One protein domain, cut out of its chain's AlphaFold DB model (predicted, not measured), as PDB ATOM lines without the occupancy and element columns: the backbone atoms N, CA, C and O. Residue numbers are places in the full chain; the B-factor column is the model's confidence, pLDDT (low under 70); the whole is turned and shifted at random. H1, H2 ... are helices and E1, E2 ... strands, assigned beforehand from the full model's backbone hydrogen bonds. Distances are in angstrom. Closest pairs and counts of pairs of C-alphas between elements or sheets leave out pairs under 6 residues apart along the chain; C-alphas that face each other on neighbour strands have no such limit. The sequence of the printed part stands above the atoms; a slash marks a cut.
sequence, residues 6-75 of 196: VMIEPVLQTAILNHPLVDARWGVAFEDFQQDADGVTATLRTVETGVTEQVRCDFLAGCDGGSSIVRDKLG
ATOM      1  N   VAL A   6      68.713  97.184 -39.418       82.56
ATOM      2  CA  VAL A   6      67.586  97.014 -40.357       82.56
ATOM      3  C   VAL A   6      67.271  95.541 -40.642       82.56
ATOM      4  O   VAL A   6      66.121  95.199 -40.900       82.56
ATOM      5  N   MET A   7      68.277  94.665 -40.592       84.19
ATOM      6  CA  MET A   7      68.111  93.234 -40.840       84.19
ATOM      7  C   MET A   7      67.841  92.434 -39.563       84.19
ATOM      8  O   MET A   7      67.065  91.483 -39.604       84.19
ATOM      9  N   ILE A   8      68.470  92.784 -38.435       89.38
ATOM     10  CA  ILE A   8      68.328  92.028 -37.179       89.38
ATOM     11  C   ILE A   8      67.064  92.401 -36.403       89.38
ATOM     12  O   ILE A   8      66.450  91.518 -35.811       89.38
ATOM     13  N   GLU A   9      66.637  93.666 -36.420       90.75
ATOM     14  CA  GLU A   9      65.456  94.106 -35.667       90.75
ATOM     15  C   GLU A   9      64.174  93.375 -36.079       90.75
ATOM     16  O   GLU A   9      63.482  92.905 -35.179       90.75
ATOM     17  N   PRO A  10      63.864  93.170 -37.377       90.38
ATOM     18  CA  PRO A  10      62.684  92.396 -37.762       90.38
ATOM     19  C   PRO A  10      62.742  90.938 -37.288       90.38
ATOM     20  O   PRO A  10      61.717  90.351 -36.935       90.38
ATOM     21  N   VAL A  11      63.941  90.343 -37.250       93.88
ATOM     22  CA  VAL A  11      64.143  88.972 -36.757       93.88
ATOM     23  C   VAL A  11      63.885  88.905 -35.252       93.88
ATOM     24  O   VAL A  11      63.135  88.040 -34.801       93.88
ATOM     25  N   LEU A  12      64.443  89.840 -34.478       95.31
ATOM     26  CA  LEU A  12      64.213  89.930 -33.034       95.31
ATOM     27  C   LEU A  12      62.750  90.247 -32.714       95.31
ATOM     28  O   LEU A  12      62.167  89.614 -31.840       95.31
ATOM     29  N   GLN A  13      62.128  91.162 -33.460       94.56
ATOM     30  CA  GLN A  13      60.708  91.477 -33.332       94.56
ATOM     31  C   GLN A  13      59.845  90.237 -33.574       94.56
ATOM     32  O   GLN A  13      58.948  89.957 -32.787       94.56
ATOM     33  N   THR A  14      60.133  89.468 -34.628       95.50
ATOM     34  CA  THR A  14      59.414  88.219 -34.918       95.50
ATOM     35  C   THR A  14      59.571  87.217 -33.776       95.50
ATOM     36  O   THR A  14      58.606  86.553 -33.409       95.50
ATOM     37  N   ALA A  15      60.763  87.108 -33.185       97.00
ATOM     38  CA  ALA A  15      60.985  86.224 -32.044       97.00
ATOM     39  C   ALA A  15      60.179  86.666 -30.810       97.00
ATOM     40  O   ALA A  15      59.517  85.839 -30.194       97.00
ATOM     41  N   ILE A  16      60.185  87.966 -30.496       96.38
ATOM     42  CA  ILE A  16      59.438  88.566 -29.379       96.38
ATOM     43  C   ILE A  16      57.931  88.361 -29.560       96.38
ATOM     44  O   ILE A  16      57.273  87.883 -28.644       96.38
ATOM     45  N   LEU A  17      57.391  88.661 -30.745       95.06
ATOM     46  CA  LEU A  17      55.960  88.533 -31.047       95.06
ATOM     47  C   LEU A  17      55.442  87.092 -30.961       95.06
ATOM     48  O   LEU A  17      54.257  86.883 -30.720       95.06
ATOM     49  N   ASN A  18      56.313  86.106 -31.172       96.44
ATOM     50  CA  ASN A  18      55.961  84.690 -31.084       96.44
ATOM     51  C   ASN A  18      56.252  84.084 -29.702       96.44
ATOM     52  O   ASN A  18      55.995  82.896 -29.496       96.44
ATOM     53  N   HIS A  19      56.812  84.851 -28.762       97.62
ATOM     54  CA  HIS A  19      57.186  84.329 -27.457       97.62
ATOM     55  C   HIS A  19      56.002  84.411 -26.476       97.62
ATOM     56  O   HIS A  19      55.546  85.509 -26.167       97.62
ATOM     57  N   PRO A  20      55.528  83.287 -25.904       97.69
ATOM     58  CA  PRO A  20      54.292  83.256 -25.113       97.69
ATOM     59  C   PRO A  20      54.365  84.033 -23.790       97.69
ATOM     60  O   PRO A  20      53.335  84.315 -23.189       97.69
ATOM     61  N   LEU A  21      55.573  84.358 -23.322       97.94
ATOM     62  CA  LEU A  21      55.797  85.117 -22.084       97.94
ATOM     63  C   LEU A  21      56.017  86.620 -22.311       97.94
ATOM     64  O   LEU A  21      56.384  87.315 -21.370       97.94
ATOM     65  N   VAL A  22      55.874  87.118 -23.542       97.44
ATOM     66  CA  VAL A  22      56.159  88.521 -23.860       97.44
ATOM     67  C   VAL A  22      54.896  89.225 -24.340       97.44
ATOM     68  O   VAL A  22      54.305  88.843 -25.343       97.44
ATOM     69  N   ASP A  23      54.525  90.296 -23.640       96.00
ATOM     70  CA  ASP A  23      53.549  91.275 -24.113       96.00
ATOM     71  C   ASP A  23      54.301  92.452 -24.747       96.00
ATOM     72  O   ASP A  23      54.976  93.225 -24.062       96.00
ATOM     73  N   ALA A  24      54.233  92.554 -26.074       95.81
ATOM     74  CA  ALA A  24      54.902  93.597 -26.839       95.81
ATOM     75  C   ALA A  24      53.882  94.619 -27.352       95.81
ATOM     76  O   ALA A  24      53.017  94.299 -28.170       95.81
ATOM     77  N   ARG A  25      54.023  95.873 -26.908       94.19
ATOM     78  CA  ARG A  25      53.103  96.970 -27.234       94.19
ATOM     79  C   ARG A  25      53.827  98.074 -28.001       94.19
ATOM     80  O   ARG A  25      54.781  98.666 -27.503       94.19
ATOM     81  N   TRP A  26      53.353  98.382 -29.207       94.31
ATOM     82  CA  TRP A  26      53.805  99.537 -29.993       94.31
ATOM     83  C   TRP A  26      52.844 100.708 -29.827       94.31
ATOM     84  O   TRP A  26      51.677 100.524 -29.496       94.31
ATOM     85  N   GLY A  27      53.331 101.925 -30.079       95.56
ATOM     86  CA  GLY A  27      52.519 103.128 -29.898       95.56
ATOM     87  C   GLY A  27      52.209 103.432 -28.430       95.56
ATOM     88  O   GLY A  27      51.286 104.190 -28.157       95.56
ATOM     89  N   VAL A  28      52.980 102.867 -27.498       97.44
ATOM     90  CA  VAL A  28      52.899 103.137 -26.061       97.44
ATOM     91  C   VAL A  28      54.173 103.862 -25.639       97.44
ATOM     92  O   VAL A  28      55.278 103.392 -25.902       97.44
ATOM     93  N   ALA A  29      54.018 105.035 -25.035       97.06
ATOM     94  CA  ALA A  29      55.111 105.844 -24.518       97.06
ATOM     95  C   ALA A  29      55.265 105.619 -23.011       97.06
ATOM     96  O   ALA A  29      54.276 105.593 -22.283       97.06
ATOM     97  N   PHE A  30      56.504 105.485 -22.550       97.88
ATOM     98  CA  PHE A  30      56.836 105.547 -21.131       97.88
ATOM     99  C   PHE A  30      56.916 107.012 -20.689       97.88
ATOM    100  O   PHE A  30      57.590 107.806 -21.344       97.88
ATOM    101  N   GLU A  31      56.240 107.361 -19.595       97.19
ATOM    102  CA  GLU A  31      56.168 108.742 -19.093       97.19
ATOM    103  C   GLU A  31      56.847 108.889 -17.722       97.19
ATOM    104  O   GLU A  31      57.590 109.844 -17.483       97.19
ATOM    105  N   ASP A  32      56.613 107.941 -16.808       98.06
ATOM    106  CA  ASP A  32      57.127 108.009 -15.437       98.06
ATOM    107  C   ASP A  32      57.216 106.635 -14.763       98.06
ATOM    108  O   ASP A  32      56.646 105.657 -15.245       98.06
ATOM    109  N   PHE A  33      57.885 106.567 -13.615       98.50
ATOM    110  CA  PHE A  33      57.810 105.446 -12.695       98.50
ATOM    111  C   PHE A  33      57.974 105.885 -11.237       98.50
ATOM    112  O   PHE A  33      58.624 106.882 -10.929       98.50
ATOM    113  N   GLN A  34      57.416 105.089 -10.330       98.06
ATOM    114  CA  GLN A  34      57.703 105.151  -8.898       98.06
ATOM    115  C   GLN A  34      58.149 103.773  -8.425       98.06
ATOM    116  O   GLN A  34      57.639 102.765  -8.910       98.06
ATOM    117  N   GLN A  35      59.093 103.732  -7.488       97.62
ATOM    118  CA  GLN A  35      59.550 102.491  -6.867       97.62
ATOM    119  C   GLN A  35      59.261 102.508  -5.368       97.62
ATOM    120  O   GLN A  35      59.325 103.559  -4.727       97.62
ATOM    121  N   ASP A  36      58.991 101.334  -4.820       97.62
ATOM    122  CA  ASP A  36      58.866 101.082  -3.389       97.62
ATOM    123  C   ASP A  36      59.662  99.816  -3.020       97.62
ATOM    124  O   ASP A  36      60.498  99.352  -3.797       97.62
ATOM    125  N   ALA A  37      59.459  99.284  -1.813       97.69
ATOM    126  CA  ALA A  37      60.196  98.116  -1.332       97.69
ATOM    127  C   ALA A  37      59.904  96.828  -2.128       97.69
ATOM    128  O   ALA A  37      60.733  95.921  -2.125       97.69
ATOM    129  N   ASP A  38      58.765  96.766  -2.820       96.94
ATOM    130  CA  ASP A  38      58.226  95.554  -3.435       96.94
ATOM    131  C   ASP A  38      58.234  95.617  -4.976       96.94
ATOM    132  O   ASP A  38      57.604  94.782  -5.626       96.94
ATOM    133  N   GLY A  39      58.835  96.644  -5.596       98.19
ATOM    134  CA  GLY A  39      58.905  96.777  -7.061       98.19
ATOM    135  C   GLY A  39      58.658  98.184  -7.612       98.19
ATOM    136  O   GLY A  39      58.885  99.195  -6.945       98.19
ATOM    137  N   VAL A  40      58.214  98.243  -8.874       98.62
ATOM    138  CA  VAL A  40      58.107  99.465  -9.685       98.62
ATOM    139  C   VAL A  40      56.723  99.598 -10.315       98.62
ATOM    140  O   VAL A  40      56.213  98.675 -10.944       98.62
ATOM    141  N   THR A  41      56.127 100.782 -10.208       98.69
ATOM    142  CA  THR A  41      54.901 101.158 -10.919       98.69
ATOM    143  C   THR A  41      55.251 102.120 -12.051       98.69
ATOM    144  O   THR A  41      55.609 103.270 -11.796       98.69
ATOM    145  N   ALA A  42      55.153 101.661 -13.299       98.50
ATOM    146  CA  ALA A  42      55.402 102.453 -14.502       98.50
ATOM    147  C   ALA A  42      54.114 103.112 -15.011       98.50
ATOM    148  O   ALA A  42      53.053 102.493 -15.026       98.50
ATOM    149  N   THR A  43      54.216 104.358 -15.465       98.50
ATOM    150  CA  THR A  43      53.137 105.114 -16.106       98.50
ATOM    151  C   THR A  43      53.360 105.119 -17.611       98.50
ATOM    152  O   THR A  43      54.390 105.596 -18.098       98.50
ATOM    153  N   LEU A  44      52.390 104.579 -18.342       98.31
ATOM    154  CA  LEU A  44      52.433 104.398 -19.786       98.31
ATOM    155  C   LEU A  44      51.310 105.193 -20.443       98.31
ATOM    156  O   LEU A  44      50.220 105.294 -19.888       98.31
ATOM    157  N   ARG A  45      51.546 105.721 -21.641       98.19
ATOM    158  CA  ARG A  45      50.543 106.448 -22.420       98.19
ATOM    159  C   ARG A  45      50.403 105.866 -23.815       98.19
ATOM    160  O   ARG A  45      51.364 105.831 -24.583       98.19
ATOM    161  N   THR A  46      49.183 105.504 -24.190       97.88
ATOM    162  CA  THR A  46      48.853 105.165 -25.576       97.88
ATOM    163  C   THR A  46      48.928 106.430 -26.423       97.88
ATOM    164  O   THR A  46      48.201 107.394 -26.198       97.88
ATOM    165  N   VAL A  47      49.828 106.449 -27.404       95.44
ATOM    166  CA  VAL A  47      50.138 107.629 -28.219       95.44
ATOM    167  C   VAL A  47      48.925 108.115 -29.000       95.44
ATOM    168  O   VAL A  47      48.687 109.316 -29.053       95.44
ATOM    169  N   GLU A  48      48.187 107.188 -29.605       96.19
ATOM    170  CA  GLU A  48      47.060 107.504 -30.483       96.19
ATOM    171  C   GLU A  48      45.889 108.132 -29.720       96.19
ATOM    172  O   GLU A  48      45.293 109.099 -30.184       96.19
ATOM    173  N   THR A  49      45.577 107.606 -28.535       96.75
ATOM    174  CA  THR A  49      44.402 108.018 -27.756       96.75
ATOM    175  C   THR A  49      44.731 109.017 -26.650       96.75
ATOM    176  O   THR A  49      43.831 109.653 -26.110       96.75
ATOM    177  N   GLY A  50      46.005 109.136 -26.270       96.81
ATOM    178  CA  GLY A  50      46.453 109.913 -25.116       96.81
ATOM    179  C   GLY A  50      46.107 109.289 -23.761       96.81
ATOM    180  O   GLY A  50      46.429 109.885 -22.737       96.81
ATOM    181  N   VAL A  51      45.470 108.113 -23.733       97.88
ATOM    182  CA  VAL A  51      45.066 107.442 -22.490       97.88
ATOM    183  C   VAL A  51      46.295 106.947 -21.735       97.88
ATOM    184  O   VAL A  51      47.169 106.307 -22.323       97.88
ATOM    185  N   THR A  52      46.319 107.215 -20.432       98.19
ATOM    186  CA  THR A  52      47.378 106.789 -19.515       98.19
ATOM    187  C   THR A  52      46.935 105.576 -18.701       98.19
ATOM    188  O   THR A  52      45.809 105.538 -18.206       98.19
ATOM    189  N   GLU A  53      47.832 104.612 -18.525       98.00
ATOM    190  CA  GLU A  53      47.675 103.457 -17.640       98.00
ATOM    191  C   GLU A  53      48.885 103.315 -16.704       98.00
ATOM    192  O   GLU A  53      49.956 103.873 -16.956       98.00
ATOM    193  N   GLN A  54      48.713 102.555 -15.621       98.44
ATOM    194  CA  GLN A  54      49.798 102.177 -14.720       98.44
ATOM    195  C   GLN A  54      49.998 100.666 -14.733       98.44
ATOM    196  O   GLN A  54      49.036  99.905 -14.640       98.44
ATOM    197  N   VAL A  55      51.257 100.242 -14.819       98.25
ATOM    198  CA  VAL A  55      51.658  98.833 -14.816       98.25
ATOM    199  C   VAL A  55      52.607  98.592 -13.652       98.25
ATOM    200  O   VAL A  55      53.609  99.292 -13.510       98.25
ATOM    201  N   ARG A  56      52.291  97.592 -12.823       98.44
ATOM    202  CA  ARG A  56      53.155  97.134 -11.732       98.44
ATOM    203  C   ARG A  56      54.061  96.007 -12.218       98.44
ATOM    204  O   ARG A  56      53.580  95.067 -12.847       98.44
ATOM    205  N   CYS A  57      55.343  96.085 -11.896       98.19
ATOM    206  CA  CYS A  57      56.326  95.049 -12.184       98.19
ATOM    207  C   CYS A  57      57.371  94.949 -11.066       98.19
ATOM    208  O   CYS A  57      57.574  95.892 -10.303       98.19
ATOM    209  N   ASP A  58      58.061  93.811 -10.993       98.44
ATOM    210  CA  ASP A  58      59.148  93.618 -10.024       98.44
ATOM    211  C   ASP A  58      60.387  94.445 -10.408       98.44
ATOM    212  O   ASP A  58      61.096  94.967  -9.553       98.44
ATOM    213  N   PHE A  59      60.627  94.600 -11.716       98.25
ATOM    214  CA  PHE A  59      61.784  95.304 -12.266       98.25
ATOM    215  C   PHE A  59      61.414  96.126 -13.500       98.25
ATOM    216  O   PHE A  59      60.561  95.732 -14.298       98.25
ATOM    217  N   LEU A  60      62.127  97.236 -13.697       98.06
ATOM    218  CA  LEU A  60      62.057  98.072 -14.893       98.06
ATOM    219  C   LEU A  60      63.442  98.159 -15.545       98.06
ATOM    220  O   LEU A  60      64.396  98.628 -14.928       98.06
ATOM    221  N   ALA A  61      63.553  97.731 -16.805       97.75
ATOM    222  CA  ALA A  61      64.778  97.854 -17.595       97.75
ATOM    223  C   ALA A  61      64.700  99.067 -18.541       97.75
ATOM    224  O   ALA A  61      63.861  99.109 -19.440       97.75
ATOM    225  N   GLY A  62      65.588 100.051 -18.353       96.44
ATOM    226  CA  GLY A  62      65.680 101.254 -19.190       96.44
ATOM    227  C   GLY A  62      66.384 101.003 -20.525       96.44
ATOM    228  O   GLY A  62      67.588 101.216 -20.645       96.44
ATOM    229  N   CYS A  63      65.630 100.550 -21.529       96.25
ATOM    230  CA  CYS A  63      66.109 100.313 -22.899       96.25
ATOM    231  C   CYS A  63      65.676 101.427 -23.879       96.25
ATOM    232  O   CYS A  63      65.462 101.179 -25.063       96.25
ATOM    233  N   ASP A  64      65.526 102.658 -23.387       95.00
ATOM    234  CA  ASP A  64      64.913 103.816 -24.059       95.00
ATOM    235  C   ASP A  64      65.921 104.772 -24.738       95.00
ATOM    236  O   ASP A  64      65.581 105.876 -25.167       95.00
ATOM    237  N   GLY A  65      67.164 104.320 -24.923       91.94
ATOM    238  CA  GLY A  65      68.156 104.959 -25.792       91.94
ATOM    239  C   GLY A  65      68.969 106.091 -25.149       91.94
ATOM    240  O   GLY A  65      69.034 106.250 -23.934       91.94
ATOM    241  N   GLY A  66      69.660 106.879 -25.983       88.38
ATOM    242  CA  GLY A  66      70.629 107.887 -25.521       88.38
ATOM    243  C   GLY A  66      70.030 108.986 -24.634       88.38
ATOM    244  O   GLY A  66      70.693 109.458 -23.710       88.38
ATOM    245  N   SER A  67      68.762 109.333 -24.854       89.62
ATOM    246  CA  SER A  67      68.000 110.313 -24.064       89.62
ATOM    247  C   SER A  67      67.106 109.647 -23.010       89.62
ATOM    248  O   SER A  67      65.993 110.109 -22.786       89.62
ATOM    249  N   SER A  68      67.566 108.531 -22.433       96.25
ATOM    250  CA  SER A  68      66.801 107.702 -21.497       96.25
ATOM    251  C   SER A  68      66.144 108.507 -20.368       96.25
ATOM    252  O   SER A  68      66.829 109.077 -19.519       96.25
ATOM    253  N   ILE A  69      64.809 108.480 -20.332       95.81
ATOM    254  CA  ILE A  69      63.974 109.046 -19.267       95.81
ATOM    255  C   ILE A  69      64.194 108.255 -17.977       95.81
ATOM    256  O   ILE A  69      64.245 108.841 -16.896       95.81
ATOM    257  N   VAL A  70      64.354 106.930 -18.082       97.69
ATOM    258  CA  VAL A  70      64.606 106.056 -16.925       97.69
ATOM    259  C   VAL A  70      65.909 106.448 -16.230       97.69
ATOM    260  O   VAL A  70      65.914 106.699 -15.024       97.69
ATOM    261  N   ARG A  71      67.008 106.558 -16.988       97.50
ATOM    262  CA  ARG A  71      68.317 106.972 -16.463       97.50
ATOM    263  C   ARG A  71      68.244 108.354 -15.815       97.50
ATOM    264  O   ARG A  71      68.747 108.530 -14.705       97.50
ATOM    265  N   ASP A  72      67.623 109.312 -16.500       95.75
ATOM    266  CA  ASP A  72      67.542 110.696 -16.033       95.75
ATOM    267  C   ASP A  72      66.744 110.798 -14.718       95.75
ATOM    268  O   ASP A  72      67.178 111.475 -13.786       95.75
ATOM    269  N   LYS A  73      65.634 110.060 -14.583       96.19
ATOM    270  CA  LYS A  73      64.831 110.003 -13.345       96.19
ATOM    271  C   LYS A  73      65.541 109.317 -12.176       96.19
ATOM    272  O   LYS A  73      65.282 109.670 -11.029       96.19
ATOM    273  N   LEU A  74      66.455 108.386 -12.449       97.25
ATOM    274  CA  LEU A  74      67.324 107.790 -11.427       97.25
ATOM    275  C   LEU A  74      68.476 108.717 -11.000       97.25
ATOM    276  O   LEU A  74      69.241 108.359 -10.106       97.25
ATOM    277  N   GLY A  75      68.636 109.887 -11.630       96.38
ATOM    278  CA  GLY A  75      69.739 110.803 -11.339       96.38
ATOM    279  C   GLY A  75      71.105 110.269 -11.775       96.38
ATOM    280  O   GLY A  75      72.133 110.695 -11.249       96.38
TER     281      GLY A  75
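What this domain is: This is residues 6 to 75 of the 196 residues of the protein "FAD binding domain-containing protein" of Rhodospirillales bacterium URHD0017 (UniProt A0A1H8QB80). A strongly twisted sheet of three antiparallel strands makes the body; helix H1 stands off from it, beyond a link whose residues 18 to 23 stand free, and short helix H2 grazes the sheet. The 70 printed residues include H1, E1, E2, E3 and H2 in chain order, mixed in class. The sheet runs E1, E2, E3, a meander, each strand the antiparallel neighbour of the one before. The whole is only just loose, close to compact, with radius of gyration of the C-alphas 13.8 A and spans of 37 by 27 by 26 A.

How they stand to each other: H1, residues 6 to 17, is not on the sheet; 6 of its 8 O i to N i+4 pairs are within hydrogen-bond range. E1, residues 28 to 36, bends by 60 degrees at residue 31. It forms a hairpin with E2, residues 39 to 46, at 159 degrees; N 29 and O 45 are within hydrogen-bond range at 2.8 A. E2 forms a hairpin with E3, residues 52 to 57, at 153 degrees; N 42 and O 55 are within range at 2.8 A. H2, residues 69 to 73, with every such helix pair within range, only grazes the sheet; its closest C-alphas with E1 are Ile 69 and Glu 31, 7.8 A. H1 and H2 are apart.

Where its parts are: H1 begins at C-alpha 6 (67.586, 97.014, -40.357) and is 17.1 A long. E1, E2 and E3 measure 23.5 A, 22.7 A and 16.5 A. H2 ends at C-alpha 73 (64.831, 110.003, -13.345).

The domain as a whole: The C-alphas farthest apart, of Met 7 and Ala 37, are 40.6 A apart. The printed part has no cut; the link from E3 to H2 is long, and no printed residue is under 70 in pLDDT.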